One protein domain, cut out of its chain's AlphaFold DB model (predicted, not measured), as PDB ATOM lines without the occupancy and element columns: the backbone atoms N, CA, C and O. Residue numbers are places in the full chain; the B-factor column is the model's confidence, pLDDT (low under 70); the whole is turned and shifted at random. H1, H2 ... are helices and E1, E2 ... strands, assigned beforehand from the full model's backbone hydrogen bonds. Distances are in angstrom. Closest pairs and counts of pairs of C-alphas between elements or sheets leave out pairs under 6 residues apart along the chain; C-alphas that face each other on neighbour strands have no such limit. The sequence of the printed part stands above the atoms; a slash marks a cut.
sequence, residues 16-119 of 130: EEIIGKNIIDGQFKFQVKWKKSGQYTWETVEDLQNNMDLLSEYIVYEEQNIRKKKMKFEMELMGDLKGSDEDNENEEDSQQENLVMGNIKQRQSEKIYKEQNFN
ATOM      1  N   GLU A  16      30.710 -34.710  20.560       92.69
ATOM      2  CA  GLU A  16      31.622 -35.812  20.839       92.69
ATOM      3  C   GLU A  16      31.110 -37.089  20.193       92.69
ATOM      4  O   GLU A  16      31.843 -37.743  19.459       92.69
ATOM      5  N   GLU A  17      29.849 -37.415  20.466       93.38
ATOM      6  CA  GLU A  17      29.248 -38.698  20.131       93.38
ATOM      7  C   GLU A  17      27.719 -38.573  20.119       93.38
ATOM      8  O   GLU A  17      27.138 -37.790  20.882       93.38
ATOM      9  N   ILE A  18      27.066 -39.374  19.278       95.31
ATOM     10  CA  ILE A  18      25.622 -39.609  19.334       95.31
ATOM     11  C   ILE A  18      25.409 -40.969  19.983       95.31
ATOM     12  O   ILE A  18      25.922 -41.975  19.506       95.31
ATOM     13  N   ILE A  19      24.660 -40.991  21.080       94.81
ATOM     14  CA  ILE A  19      24.561 -42.169  21.955       94.81
ATOM     15  C   ILE A  19      23.165 -42.790  21.972       94.81
ATOM     16  O   ILE A  19      22.967 -43.878  22.511       94.81
ATOM     17  N   GLY A  20      22.175 -42.097  21.414       94.56
ATOM     18  CA  GLY A  20      20.781 -42.478  21.552       94.56
ATOM     19  C   GLY A  20      19.887 -41.859  20.493       94.56
ATOM     20  O   GLY A  20      20.195 -40.812  19.926       94.56
ATOM     21  N   LYS A  21      18.735 -42.491  20.291       95.44
ATOM     22  CA  LYS A  21      17.650 -42.030  19.433       95.44
ATOM     23  C   LYS A  21      16.334 -42.244  20.157       95.44
ATOM     24  O   LYS A  21      16.123 -43.275  20.793       95.44
ATOM     25  N   ASN A  22      15.447 -41.265  20.072       95.69
ATOM     26  CA  ASN A  22      14.109 -41.359  20.632       95.69
ATOM     27  C   ASN A  22      13.124 -40.527  19.806       95.69
ATOM     28  O   ASN A  22      13.526 -39.681  19.007       95.69
ATOM     29  N   ILE A  23      11.832 -40.768  19.998       93.81
ATOM     30  CA  ILE A  23      10.773 -39.925  19.452       93.81
ATOM     31  C   ILE A  23      10.287 -39.022  20.581       93.81
ATOM     32  O   ILE A  23       9.755 -39.499  21.582       93.81
ATOM     33  N   ILE A  24      10.476 -37.717  20.420       90.50
ATOM     34  CA  ILE A  24      10.052 -36.697  21.380       90.50
ATOM     35  C   ILE A  24       9.167 -35.721  20.615       90.50
ATOM     36  O   ILE A  24       9.573 -35.205  19.576       90.50
ATOM     37  N   ASP A  25       7.943 -35.518  21.099       91.06
ATOM     38  CA  ASP A  25       6.932 -34.667  20.456       91.06
ATOM     39  C   ASP A  25       6.647 -35.051  18.990       91.06
ATOM     40  O   ASP A  25       6.429 -34.207  18.126       91.06
ATOM     41  N   GLY A  26       6.674 -36.356  18.694       93.38
ATOM     42  CA  GLY A  26       6.414 -36.891  17.352       93.38
ATOM     43  C   GLY A  26       7.570 -36.734  16.358       93.38
ATOM     44  O   GLY A  26       7.410 -37.095  15.195       93.38
ATOM     45  N   GLN A  27       8.729 -36.238  16.797       92.56
ATOM     46  CA  GLN A  27       9.916 -36.067  15.963       92.56
ATOM     47  C   GLN A  27      11.071 -36.935  16.456       92.56
ATOM     48  O   GLN A  27      11.240 -37.144  17.660       92.56
ATOM     49  N   PHE A  28      11.887 -37.428  15.524       91.69
ATOM     50  CA  PHE A  28      13.124 -38.112  15.879       91.69
ATOM     51  C   PHE A  28      14.124 -37.111  16.444       91.69
ATOM     52  O   PHE A  28      14.499 -36.149  15.776       91.69
ATOM     53  N   LYS A  29      14.565 -37.375  17.670       94.38
ATOM     54  CA  LYS A  29      15.660 -36.659  18.312       94.38
ATOM     55  C   LYS A  29      16.765 -37.629  18.681       94.38
ATOM     56  O   LYS A  29      16.514 -38.786  19.027       94.38
ATOM     57  N   PHE A  30      17.985 -37.127  18.632       95.44
ATOM     58  CA  PHE A  30      19.197 -37.868  18.921       95.44
ATOM     59  C   PHE A  30      19.818 -37.336  20.198       95.44
ATOM     60  O   PHE A  30      19.876 -36.126  20.411       95.44
ATOM     61  N   GLN A  31      20.250 -38.241  21.070       96.19
ATOM     62  CA  GLN A  31      20.939 -37.863  22.288       96.19
ATOM     63  C   GLN A  31      22.409 -37.632  21.968       96.19
ATOM     64  O   GLN A  31      23.109 -38.540  21.516       96.19
ATOM     65  N   VAL A  32      22.862 -36.416  22.228       95.06
ATOM     66  CA  VAL A  32      24.183 -35.927  21.854       95.06
ATOM     67  C   VAL A  32      25.006 -35.705  23.108       95.06
ATOM     68  O   VAL A  32      24.528 -35.068  24.046       95.06
ATOM     69  N   LYS A  33      26.240 -36.208  23.115       93.81
ATOM     70  CA  LYS A  33      27.257 -35.884  24.117       93.81
ATOM     71  C   LYS A  33      28.146 -34.761  23.586       93.81
ATOM     72  O   LYS A  33      28.661 -34.855  22.473       93.81
ATOM     73  N   TRP A  34      28.352 -33.716  24.380       92.56
ATOM     74  CA  TRP A  34      29.166 -32.557  23.995       92.56
ATOM     75  C   TRP A  34      30.563 -32.604  24.621       92.56
ATOM     76  O   TRP A  34      30.687 -32.823  25.827       92.56
ATOM     77  N   LYS A  35      31.611 -32.330  23.828       86.88
ATOM     78  CA  LYS A  35      33.016 -32.505  24.248       86.88
ATOM     79  C   LYS A  35      33.427 -31.649  25.446       86.88
ATOM     80  O   LYS A  35      34.068 -32.158  26.361       86.88
ATOM     81  N   LYS A  36      33.157 -30.335  25.437       83.19
ATOM     82  CA  LYS A  36      33.691 -29.429  26.477       83.19
ATOM     83  C   LYS A  36      32.814 -29.402  27.716       83.19
ATOM     84  O   LYS A  36      33.326 -29.268  28.823       83.19
ATOM     85  N   SER A  37      31.502 -29.476  27.535       82.00
ATOM     86  CA  SER A  37      30.549 -29.406  28.640       82.00
ATOM     87  C   SER A  37      30.279 -30.760  29.298       82.00
ATOM     88  O   SER A  37      29.817 -30.782  30.438       82.00
ATOM     89  N   GLY A  38      30.526 -31.878  28.601       85.12
ATOM     90  CA  GLY A  38      30.142 -33.221  29.056       85.12
ATOM     91  C   GLY A  38      28.628 -33.387  29.229       85.12
ATOM     92  O   GLY A  38      28.174 -34.344  29.854       85.12
ATOM     93  N   GLN A  39      27.844 -32.426  28.735       89.12
ATOM     94  CA  GLN A  39      26.396 -32.429  28.851       89.12
ATOM     95  C   GLN A  39      25.775 -33.331  27.791       89.12
ATOM     96  O   GLN A  39      26.390 -33.635  26.767       89.12
ATOM     97  N   TYR A  40      24.523 -33.708  28.050       92.94
ATOM     98  CA  TYR A  40      23.702 -34.480  27.132       92.94
ATOM     99  C   TYR A  40      22.442 -33.704  26.775       92.94
ATOM    100  O   TYR A  40      21.703 -33.271  27.669       92.94
ATOM    101  N   THR A  41      22.181 -33.557  25.483       93.62
ATOM    102  CA  THR A  41      20.976 -32.897  24.963       93.62
ATOM    103  C   THR A  41      20.315 -33.744  23.881       93.62
ATOM    104  O   THR A  41      20.893 -34.722  23.411       93.62
ATOM    105  N   TRP A  42      19.069 -33.406  23.548       94.06
ATOM    106  CA  TRP A  42      18.300 -34.057  22.491       94.06
ATOM    107  C   TRP A  42      18.194 -33.105  21.309       94.06
ATOM    108  O   TRP A  42      17.454 -32.127  21.386       94.06
ATOM    109  N   GLU A  43      18.911 -33.417  20.240       93.00
ATOM    110  CA  GLU A  43      19.018 -32.583  19.045       93.00
ATOM    111  C   GLU A  43      18.256 -33.218  17.882       93.00
ATOM    112  O   GLU A  43      18.109 -34.444  17.802       93.00
ATOM    113  N   THR A  44      17.740 -32.388  16.982       93.19
ATOM    114  CA  THR A  44      17.088 -32.859  15.755       93.19
ATOM    115  C   THR A  44      18.117 -33.195  14.671       93.19
ATOM    116  O   THR A  44      19.316 -32.953  14.820       93.19
ATOM    117  N   VAL A  45      17.659 -33.769  13.555       90.75
ATOM    118  CA  VAL A  45      18.531 -33.993  12.387       90.75
ATOM    119  C   VAL A  45      19.007 -32.655  11.824       90.75
ATOM    120  O   VAL A  45      20.157 -32.523  11.413       90.75
ATOM    121  N   GLU A  46      18.133 -31.651  11.839       90.38
ATOM    122  CA  GLU A  46      18.421 -30.294  11.398       90.38
ATOM    123  C   GLU A  46      19.524 -29.643  12.244       90.38
ATOM    124  O   GLU A  46      20.441 -29.036  11.690       90.38
ATOM    125  N   ASP A  47      19.501 -29.841  13.563       88.75
ATOM    126  CA  ASP A  47      20.538 -29.335  14.477       88.75
ATOM    127  C   ASP A  47      21.897 -30.034  14.263       88.75
ATOM    128  O   ASP A  47      22.965 -29.463  14.506       88.75
ATOM    129  N   LEU A  48      21.875 -31.270  13.754       89.19
ATOM    130  CA  LEU A  48      23.049 -32.114  13.522       89.19
ATOM    131  C   LEU A  48      23.597 -32.065  12.090       89.19
ATOM    132  O   LEU A  48      24.499 -32.837  11.767       89.19
ATOM    133  N   GLN A  49      23.151 -31.129  11.246       88.94
ATOM    134  CA  GLN A  49      23.597 -31.016   9.846       88.94
ATOM    135  C   GLN A  49      25.123 -30.935   9.670       88.94
ATOM    136  O   GLN A  49      25.660 -31.426   8.680       88.94
ATOM    137  N   ASN A  50      25.842 -30.361  10.639       87.94
ATOM    138  CA  ASN A  50      27.307 -30.263  10.602       87.94
ATOM    139  C   ASN A  50      28.028 -31.505  11.158       87.94
ATOM    140  O   ASN A  50      29.253 -31.562  11.131       87.94
ATOM    141  N   ASN A  51      27.286 -32.478  11.686       90.69
ATOM    142  CA  ASN A  51      27.795 -33.688  12.332       90.69
ATOM    143  C   ASN A  51      27.172 -34.952  11.712       90.69
ATOM    144  O   ASN A  51      27.003 -35.969  12.388       90.69
ATOM    145  N   MET A  52      26.816 -34.889  10.423       90.69
ATOM    146  CA  MET A  52      26.159 -35.989   9.707       90.69
ATOM    147  C   MET A  52      27.003 -37.262   9.668       90.69
ATOM    148  O   MET A  52      26.437 -38.351   9.673       90.69
ATOM    149  N   ASP A  53      28.332 -37.142   9.702       91.75
ATOM    150  CA  ASP A  53      29.231 -38.298   9.760       91.75
ATOM    151  C   ASP A  53      28.962 -39.128  11.025       91.75
ATOM    152  O   ASP A  53      28.677 -40.322  10.930       91.75
ATOM    153  N   LEU A  54      28.917 -38.475  12.193       92.81
ATOM    154  CA  LEU A  54      28.613 -39.120  13.476       92.81
ATOM    155  C   LEU A  54      27.191 -39.689  13.505       92.81
ATOM    156  O   LEU A  54      26.958 -40.767  14.048       92.81
ATOM    157  N   LEU A  55      26.231 -38.975  12.908       93.00
ATOM    158  CA  LEU A  55      24.847 -39.440  12.836       93.00
ATOM    159  C   LEU A  55      24.732 -40.701  11.975       93.00
ATOM    160  O   LEU A  55      24.040 -41.647  12.346       93.00
ATOM    161  N   SER A  56      25.432 -40.728  10.843       93.06
ATOM    162  CA  SER A  56      25.443 -41.873   9.937       93.06
ATOM    163  C   SER A  56      26.091 -43.101  10.580       93.06
ATOM    164  O   SER A  56      25.536 -44.198  10.498       93.06
ATOM    165  N   GLU A  57      27.207 -42.911  11.288       94.19
ATOM    166  CA  GLU A  57      27.888 -43.969  12.033       94.19
ATOM    167  C   GLU A  57      26.973 -44.558  13.111       94.19
ATOM    168  O   GLU A  57      26.815 -45.779  13.191       94.19
ATOM    169  N   TYR A  58      26.293 -43.693  13.870       94.88
ATOM    170  CA  TYR A  58      25.330 -44.114  14.881       94.88
ATOM    171  C   TYR A  58      24.179 -44.936  14.286       94.88
ATOM    172  O   TYR A  58      23.861 -46.003  14.808       94.88
ATOM    173  N   ILE A  59      23.568 -44.482  13.185       93.06
ATOM    174  CA  ILE A  59      22.442 -45.190  12.553       93.06
ATOM    175  C   ILE A  59      22.872 -46.589  12.094       93.06
ATOM    176  O   ILE A  59      22.183 -47.571  12.371       93.06
ATOM    177  N   VAL A  60      24.035 -46.701  11.445       94.12
ATOM    178  CA  VAL A  60      24.573 -47.997  11.000       94.12
ATOM    179  C   VAL A  60      24.834 -48.918  12.193       94.12
ATOM    180  O   VAL A  60      24.482 -50.100  12.159       94.12
ATOM    181  N   TYR A  61      25.433 -48.388  13.259       93.25
ATOM    182  CA  TYR A  61      25.682 -49.132  14.490       93.25
ATOM    183  C   TYR A  61      24.380 -49.618  15.151       93.25
ATOM    184  O   TYR A  61      24.271 -50.784  15.549       93.25
ATOM    185  N   GLU A  62      23.368 -48.752  15.235       91.56
ATOM    186  CA  GLU A  62      22.066 -49.061  15.826       91.56
ATOM    187  C   GLU A  62      21.360 -50.189  15.057       91.56
ATOM    188  O   GLU A  62      20.922 -51.173  15.663       91.56
ATOM    189  N   GLU A  63      21.324 -50.117  13.724       89.94
ATOM    190  CA  GLU A  63      20.723 -51.150  12.874       89.94
ATOM    191  C   GLU A  63      21.401 -52.515  13.040       89.94
ATOM    192  O   GLU A  63      20.728 -53.545  13.169       89.94
ATOM    193  N   GLN A  64      22.736 -52.541  13.086       90.25
ATOM    194  CA  GLN A  64      23.490 -53.776  13.308       90.25
ATOM    195  C   GLN A  64      23.168 -54.395  14.669       90.25
ATOM    196  O   GLN A  64      22.987 -55.612  14.775       90.25
ATOM    197  N   ASN A  65      23.048 -53.574  15.710       90.12
ATOM    198  CA  ASN A  65      22.694 -54.042  17.044       90.12
ATOM    199  C   ASN A  65      21.260 -54.560  17.126       90.12
ATOM    200  O   ASN A  65      21.024 -55.594  17.757       90.12
ATOM    201  N   ILE A  66      20.307 -53.893  16.474       91.50
ATOM    202  CA  ILE A  66      18.925 -54.376  16.378       91.50
ATOM    203  C   ILE A  66      18.897 -55.731  15.666       91.50
ATOM    204  O   ILE A  66      18.259 -56.666  16.153       91.50
ATOM    205  N   ARG A  67      19.643 -55.882  14.565       89.94
ATOM    206  CA  ARG A  67      19.733 -57.148  13.827       89.94
ATOM    207  C   ARG A  67      20.316 -58.275  14.679       89.94
ATOM    208  O   ARG A  67      19.731 -59.356  14.720       89.94
ATOM    209  N   LYS A  68      21.421 -58.024  15.389       88.94
ATOM    210  CA  LYS A  68      22.045 -59.003  16.299       88.94
ATOM    211  C   LYS A  68      21.093 -59.418  17.420       88.94
ATOM    212  O   LYS A  68      20.946 -60.607  17.689       88.94
ATOM    213  N   LYS A  69      20.402 -58.455  18.042       90.56
ATOM    214  CA  LYS A  69      19.395 -58.729  19.082       90.56
ATOM    215  C   LYS A  69      18.238 -59.564  18.541       90.56
ATOM    216  O   LYS A  69      17.833 -60.518  19.197       90.56
ATOM    217  N   LYS A  70      17.748 -59.244  17.339       89.88
ATOM    218  CA  LYS A  70      16.678 -60.000  16.682       89.88
ATOM    219  C   LYS A  70      17.093 -61.448  16.410       89.88
ATOM    220  O   LYS A  70      16.348 -62.346  16.770       89.88
ATOM    221  N   MET A  71      18.286 -61.671  15.853       88.69
ATOM    222  CA  MET A  71      18.809 -63.024  15.615       88.69
ATOM    223  C   MET A  71      18.976 -63.819  16.911       88.69
ATOM    224  O   MET A  71      18.605 -64.986  16.963       88.69
ATOM    225  N   LYS A  72      19.498 -63.189  17.971       89.38
ATOM    226  CA  LYS A  72      19.641 -63.842  19.277       89.38
ATOM    227  C   LYS A  72      18.286 -64.277  19.842       89.38
ATOM    228  O   LYS A  72      18.152 -65.417  20.264       89.38
ATOM    229  N   PHE A  73      17.294 -63.388  19.801       89.12
ATOM    230  CA  PHE A  73      15.937 -63.687  20.257       89.12
ATOM    231  C   PHE A  73      15.272 -64.791  19.419       89.12
ATOM    232  O   PHE A  73      14.594 -65.658  19.954       89.12
ATOM    233  N   GLU A  74      15.488 -64.783  18.105       88.31
ATOM    234  CA  GLU A  74      14.952 -65.793  17.190       88.31
ATOM    235  C   GLU A  74      15.572 -67.184  17.420       88.31
ATOM    236  O   GLU A  74      14.847 -68.177  17.412       88.31
ATOM    237  N   MET A  75      16.879 -67.263  17.701       84.31
ATOM    238  CA  MET A  75      17.527 -68.518  18.114       84.31
ATOM    239  C   MET A  75      17.009 -69.022  19.465       84.31
ATOM    240  O   MET A  75      16.764 -70.216  19.603       84.31
ATOM    241  N   GLU A  76      16.811 -68.130  20.441       87.38
ATOM    242  CA  GLU A  76      16.249 -68.479  21.754       87.38
ATOM    243  C   GLU A  76      14.820 -69.026  21.621       87.38
ATOM    244  O   GLU A  76      14.502 -70.062  22.195       87.38
ATOM    245  N   LEU A  77      13.985 -68.407  20.779       85.44
ATOM    246  CA  LEU A  77      12.606 -68.845  20.541       85.44
ATOM    247  C   LEU A  77      12.516 -70.198  19.810       85.44
ATOM    248  O   LEU A  77      11.544 -70.930  19.983       85.44
ATOM    249  N   MET A  78      13.507 -70.531  18.979       79.25
ATOM    250  CA  MET A  78      13.571 -71.815  18.270       79.25
ATOM    251  C   MET A  78      14.287 -72.926  19.060       79.25
ATOM    252  O   MET A  78      14.190 -74.092  18.671       79.25
ATOM    253  N   GLY A  79      14.961 -72.597  20.169       62.78
ATOM    254  CA  GLY A  79      15.709 -73.544  21.009       62.78
ATOM    255  C   GLY A  79      14.848 -74.603  21.708       62.78
ATOM    256  O   GLY A  79      15.327 -75.708  21.950       62.78
ATOM    257  N   ASP A  80      13.559 -74.332  21.933       54.56
ATOM    258  CA  ASP A  80      12.642 -75.274  22.594       54.56
ATOM    259  C   ASP A  80      12.126 -76.401  21.673       54.56
ATOM    260  O   ASP A  80      11.463 -77.331  22.134       54.56
ATOM    261  N   LEU A  81      12.423 -76.362  20.364       56.34
ATOM    262  CA  LEU A  81      11.961 -77.373  19.396       56.34
ATOM    263  C   LEU A  81      13.019 -78.406  18.999       56.34
ATOM    264  O   LEU A  81      12.715 -79.314  18.219       56.34
ATOM    265  N   LYS A  82      14.241 -78.323  19.532       51.03
ATOM    266  CA  LYS A  82      15.286 -79.306  19.235       51.03
ATOM    267  C   LYS A  82      15.976 -79.787  20.506       51.03
ATOM    268  O   LYS A  82      17.132 -79.490  20.771       51.03
ATOM    269  N   GLY A  83      15.249 -80.607  21.261       51.06
ATOM    270  CA  GLY A  83      15.889 -81.640  22.065       51.06
ATOM    271  C   GLY A  83      16.581 -82.622  21.125       51.06
ATOM    272  O   GLY A  83      15.923 -83.427  20.469       51.06
ATOM    273  N   SER A  84      17.895 -82.510  20.994       48.88
ATOM    274  CA  SER A  84      18.782 -83.566  20.508       48.88
ATOM    275  C   SER A  84      20.174 -83.201  20.993       48.88
ATOM    276  O   SER A  84      20.734 -82.200  20.552       48.88
ATOM    277  N   ASP A  85      20.652 -83.979  21.951       53.72
ATOM    278  CA  ASP A  85      21.996 -83.932  22.503       53.72
ATOM    279  C   ASP A  85      23.032 -83.907  21.374       53.72
ATOM    280  O   ASP A  85      23.044 -84.813  20.545       53.72
ATOM    281  N   GLU A  86      23.894 -82.895  21.327       50.91
ATOM    282  CA  GLU A  86      25.203 -83.043  20.697       50.91
ATOM    283  C   GLU A  86      26.170 -82.010  21.270       50.91
ATOM    284  O   GLU A  86      25.861 -80.825  21.424       50.91
ATOM    285  N   ASP A  87      27.312 -82.541  21.681       43.53
ATOM    286  CA  ASP A  87      28.242 -81.939  22.604       43.53
ATOM    287  C   ASP A  87      28.877 -80.642  22.089       43.53
ATOM    288  O   ASP A  87      29.306 -80.490  20.947       43.53
ATOM    289  N   ASN A  88      28.937 -79.717  23.037       54.59
ATOM    290  CA  ASN A  88      29.802 -78.559  23.130       54.59
ATOM    291  C   ASN A  88      31.250 -78.861  22.690       54.59
ATOM    292  O   ASN A  88      31.855 -79.769  23.248       54.59
ATOM    293  N   GLU A  89      31.787 -78.071  21.749       52.53
ATOM    294  CA  GLU A  89      33.143 -77.476  21.747       52.53
ATOM    295  C   GLU A  89      33.498 -76.935  20.342       52.53
ATOM    296  O   GLU A  89      33.848 -77.694  19.440       52.53
ATOM    297  N   ASN A  90      33.414 -75.613  20.140       40.03
ATOM    298  CA  ASN A  90      34.565 -74.798  19.712       40.03
ATOM    299  C   ASN A  90      34.184 -73.338  19.418       40.03
ATOM    300  O   ASN A  90      33.337 -73.030  18.579       40.03
ATOM    301  N   GLU A  91      34.878 -72.457  20.136       61.09
ATOM    302  CA  GLU A  91      35.120 -71.058  19.803       61.09
ATOM    303  C   GLU A  91      35.948 -70.931  18.506       61.09
ATOM    304  O   GLU A  91      36.685 -71.840  18.140       61.09
ATOM    305  N   GLU A  92      35.852 -69.748  17.883       49.84
ATOM    306  CA  GLU A  92      36.657 -69.237  16.755       49.84
ATOM    307  C   GLU A  92      36.316 -69.790  15.350       49.84
ATOM    308  O   GLU A  92      36.561 -70.940  15.021       49.84
ATOM    309  N   ASP A  93      35.795 -68.949  14.442       40.34
ATOM    310  CA  ASP A  93      36.682 -68.141  13.591       40.34
ATOM    311  C   ASP A  93      35.903 -67.144  12.702       40.34
ATOM    312  O   ASP A  93      34.930 -67.462  12.014       40.34
ATOM    313  N   SER A  94      36.341 -65.889  12.739       47.75
ATOM    314  CA  SER A  94      35.622 -64.692  12.283       47.75
ATOM    315  C   SER A  94      36.193 -64.134  10.977       47.75
ATOM    316  O   SER A  94      36.597 -62.971  10.931       47.75
ATOM    317  N   GLN A  95      36.281 -64.934   9.905       46.88
ATOM    318  CA  GLN A  95      36.987 -64.483   8.685       46.88
ATOM    319  C   GLN A  95      36.237 -64.609   7.348       46.88
ATOM    320  O   GLN A  95      36.718 -64.084   6.344       46.88
ATOM    321  N   GLN A  96      35.032 -65.187   7.290       43.56
ATOM    322  CA  GLN A  96      34.299 -65.312   6.013       43.56
ATOM    323  C   GLN A  96      33.417 -64.105   5.620       43.56
ATOM    324  O   GLN A  96      33.012 -64.009   4.462       43.56
ATOM    325  N   GLU A  97      33.163 -63.133   6.504       43.31
ATOM    326  CA  GLU A  97      32.247 -62.010   6.204       43.31
ATOM    327  C   GLU A  97      32.855 -60.868   5.361       43.31
ATOM    328  O   GLU A  97      32.120 -60.040   4.812       43.31
ATOM    329  N   ASN A  98      34.178 -60.826   5.169       44.03
ATOM    330  CA  ASN A  98      34.827 -59.694   4.495       44.03
ATOM    331  C   ASN A  98      34.647 -59.671   2.963       44.03
ATOM    332  O   ASN A  98      34.649 -58.587   2.374       44.03
ATOM    333  N   LEU A  99      34.430 -60.816   2.297       41.00
ATOM    334  CA  LEU A  99      34.269 -60.837   0.831       41.00
ATOM    335  C   LEU A  99      32.897 -60.335   0.356       41.00
ATOM    336  O   LEU A  99      32.793 -59.766  -0.730       41.00
ATOM    337  N   VAL A 100      31.841 -60.501   1.157       46.31
ATOM    338  CA  VAL A 100      30.486 -60.060   0.772       46.31
ATOM    339  C   VAL A 100      30.346 -58.536   0.910       46.31
ATOM    340  O   VAL A 100      29.683 -57.889   0.096       46.31
ATOM    341  N   MET A 101      31.037 -57.938   1.884       40.50
ATOM    342  CA  MET A 101      30.934 -56.512   2.222       40.50
ATOM    343  C   MET A 101      31.583 -55.565   1.201       40.50
ATOM    344  O   MET A 101      31.126 -54.429   1.054       40.50
ATOM    345  N   GLY A 102      32.605 -56.010   0.460       40.56
ATOM    346  CA  GLY A 102      33.235 -55.195  -0.588       40.56
ATOM    347  C   GLY A 102      32.273 -54.848  -1.732       40.56
ATOM    348  O   GLY A 102      32.224 -53.708  -2.192       40.56
ATOM    349  N   ASN A 103      31.424 -55.802  -2.120       40.44
ATOM    350  CA  ASN A 103      30.518 -55.651  -3.262       40.44
ATOM    351  C   ASN A 103      29.256 -54.832  -2.935       40.44
ATOM    352  O   ASN A 103      28.638 -54.254  -3.831       40.44
ATOM    353  N   ILE A 104      28.864 -54.754  -1.658       45.47
ATOM    354  CA  ILE A 104      27.684 -53.991  -1.220       45.47
ATOM    355  C   ILE A 104      28.005 -52.494  -1.126       45.47
ATOM    356  O   ILE A 104      27.202 -51.673  -1.576       45.47
ATOM    357  N   LYS A 105      29.201 -52.132  -0.636       46.62
ATOM    358  CA  LYS A 105      29.647 -50.730  -0.536       46.62
ATOM    359  C   LYS A 105      29.662 -50.022  -1.895       46.62
ATOM    360  O   LYS A 105      29.260 -48.866  -1.981       46.62
ATOM    361  N   GLN A 106      30.048 -50.728  -2.961       49.91
ATOM    362  CA  GLN A 106      30.119 -50.161  -4.312       49.91
ATOM    363  C   GLN A 106      28.732 -49.926  -4.939       49.91
ATOM    364  O   GLN A 106      28.552 -48.984  -5.701       49.91
ATOM    365  N   ARG A 107      27.719 -50.729  -4.578       45.09
ATOM    366  CA  ARG A 107      26.337 -50.541  -5.064       45.09
ATOM    367  C   ARG A 107      25.550 -49.483  -4.292       45.09
ATOM    368  O   ARG A 107      24.607 -48.917  -4.840       45.09
ATOM    369  N   GLN A 108      25.880 -49.244  -3.022       47.94
ATOM    370  CA  GLN A 108      25.177 -48.249  -2.205       47.94
ATOM    371  C   GLN A 108      25.649 -46.820  -2.499       47.94
ATOM    372  O   GLN A 108      24.812 -45.920  -2.552       47.94
ATOM    373  N   SER A 109      26.938 -46.615  -2.792       48.22
ATOM    374  CA  SER A 109      27.438 -45.300  -3.208       48.22
ATOM    375  C   SER A 109      26.789 -44.831  -4.519       48.22
ATOM    376  O   SER A 109      26.324 -43.699  -4.596       48.22
ATOM    377  N   GLU A 110      26.632 -45.705  -5.519       49.97
ATOM    378  CA  GLU A 110      25.982 -45.347  -6.792       49.97
ATOM    379  C   GLU A 110      24.498 -44.968  -6.660       49.97
ATOM    380  O   GLU A 110      23.995 -44.179  -7.464       49.97
ATOM    381  N   LYS A 111      23.783 -45.505  -5.661       50.69
ATOM    382  CA  LYS A 111      22.374 -45.155  -5.417       50.69
ATOM    383  C   LYS A 111      22.230 -43.768  -4.798       50.69
ATOM    384  O   LYS A 111      21.439 -42.971  -5.294       50.69
ATOM    385  N   ILE A 112      23.058 -43.453  -3.801       51.94
ATOM    386  CA  ILE A 112      23.037 -42.150  -3.120       51.94
ATOM    387  C   ILE A 112      23.415 -41.021  -4.095       51.94
ATOM    388  O   ILE A 112      22.750 -39.986  -4.130       51.94
ATOM    389  N   TYR A 113      24.409 -41.234  -4.967       50.66
ATOM    390  CA  TYR A 113      24.803 -40.237  -5.975       50.66
ATOM    391  C   TYR A 113      23.735 -39.980  -7.054       50.66
ATOM    392  O   TYR A 113      23.695 -38.890  -7.628       50.66
ATOM    393  N   LYS A 114      22.862 -40.951  -7.351       50.53
ATOM    394  CA  LYS A 114      21.775 -40.768  -8.329       50.53
ATOM    395  C   LYS A 114      20.544 -40.101  -7.719       50.53
ATOM    396  O   LYS A 114      19.941 -39.258  -8.376       50.53
ATOM    397  N   GLU A 115      20.206 -40.407  -6.467       50.81
ATOM    398  CA  GLU A 115      19.068 -39.780  -5.776       50.81
ATOM    399  C   GLU A 115      19.306 -38.298  -5.456       50.81
ATOM    400  O   GLU A 115      18.366 -37.505  -5.500       50.81
ATOM    401  N   GLN A 116      20.554 -37.882  -5.216       49.03
ATOM    402  CA  GLN A 116      20.861 -36.468  -4.964       49.03
ATOM    403  C   GLN A 116      20.841 -35.584  -6.225       49.03
ATOM    404  O   GLN A 116      20.609 -34.382  -6.108       49.03
ATOM    405  N   ASN A 117      21.007 -36.153  -7.426       46.94
ATOM    406  CA  ASN A 117      21.011 -35.390  -8.683       46.94
ATOM    407  C   ASN A 117      19.635 -35.278  -9.362       46.94
ATOM    408  O   ASN A 117      19.449 -34.401 -10.198       46.94
ATOM    409  N   PHE A 118      18.646 -36.098  -8.992       40.66
ATOM    410  CA  PHE A 118      17.309 -36.042  -9.608       40.66
ATOM    411  C   PHE A 118      16.443 -34.866  -9.106       40.66
ATOM    412  O   PHE A 118      15.413 -34.560  -9.691       40.66
ATOM    413  N   ASN A 119      16.864 -34.166  -8.046       46.72
ATOM    414  CA  ASN A 119      16.103 -33.070  -7.425       46.72
ATOM    415  C   ASN A 119      16.545 -31.652  -7.847       46.72
ATOM    416  O   ASN A 119      16.042 -30.669  -7.294       46.72
TER     417      ASN A 119
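Overview. This is residues 16 to 119 of the 130 residues of the protein "Chromo domain protein" of Pseudocohnilembus persalinus (UniProt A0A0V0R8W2). A small three-stranded sheet sits by the first part of a long helix, H1; beyond it a long loop folds back into a second helix, H2, and residues 63 to 119 stand free. The 104 printed residues run E1 E2 E3 H1 H2, class mixed; the strands form an antiparallel meander, each beside the one before. The whole is extended, radius of gyration of the C-alphas 20.0 A, spanning 55 by 36 by 29 A.

Along the chain. Find C-alpha 16 at (31.622, -35.812, 20.839), where E1, residues 16 to 24, begins; E2 is 27 to 34, E3 40 to 43. H1, 49 to 81, runs 48.7 A; H2, 98 to 117, runs 30.9 A to C-alpha 117 at (21.011, -35.390, -8.683).

Arrangement. In hairpin E1 and E2, N 19 and O 31 are 2.9 A apart; in hairpin E2 and E3, N 30 and O 43 are 2.8 A apart. H1 only grazes the sheet, closest C-alphas Ile 18 and Tyr 58, 6.3 A. H1 and H2 are apart. O i to N i+4 pairs within hydrogen-bond range are 25 of 29 in H1, 8 of 16 in H2.

Size, cuts and confidence. The printed part has no cut; the link H1 to H2 is long. Residues 79 to 119 have pLDDT under 70.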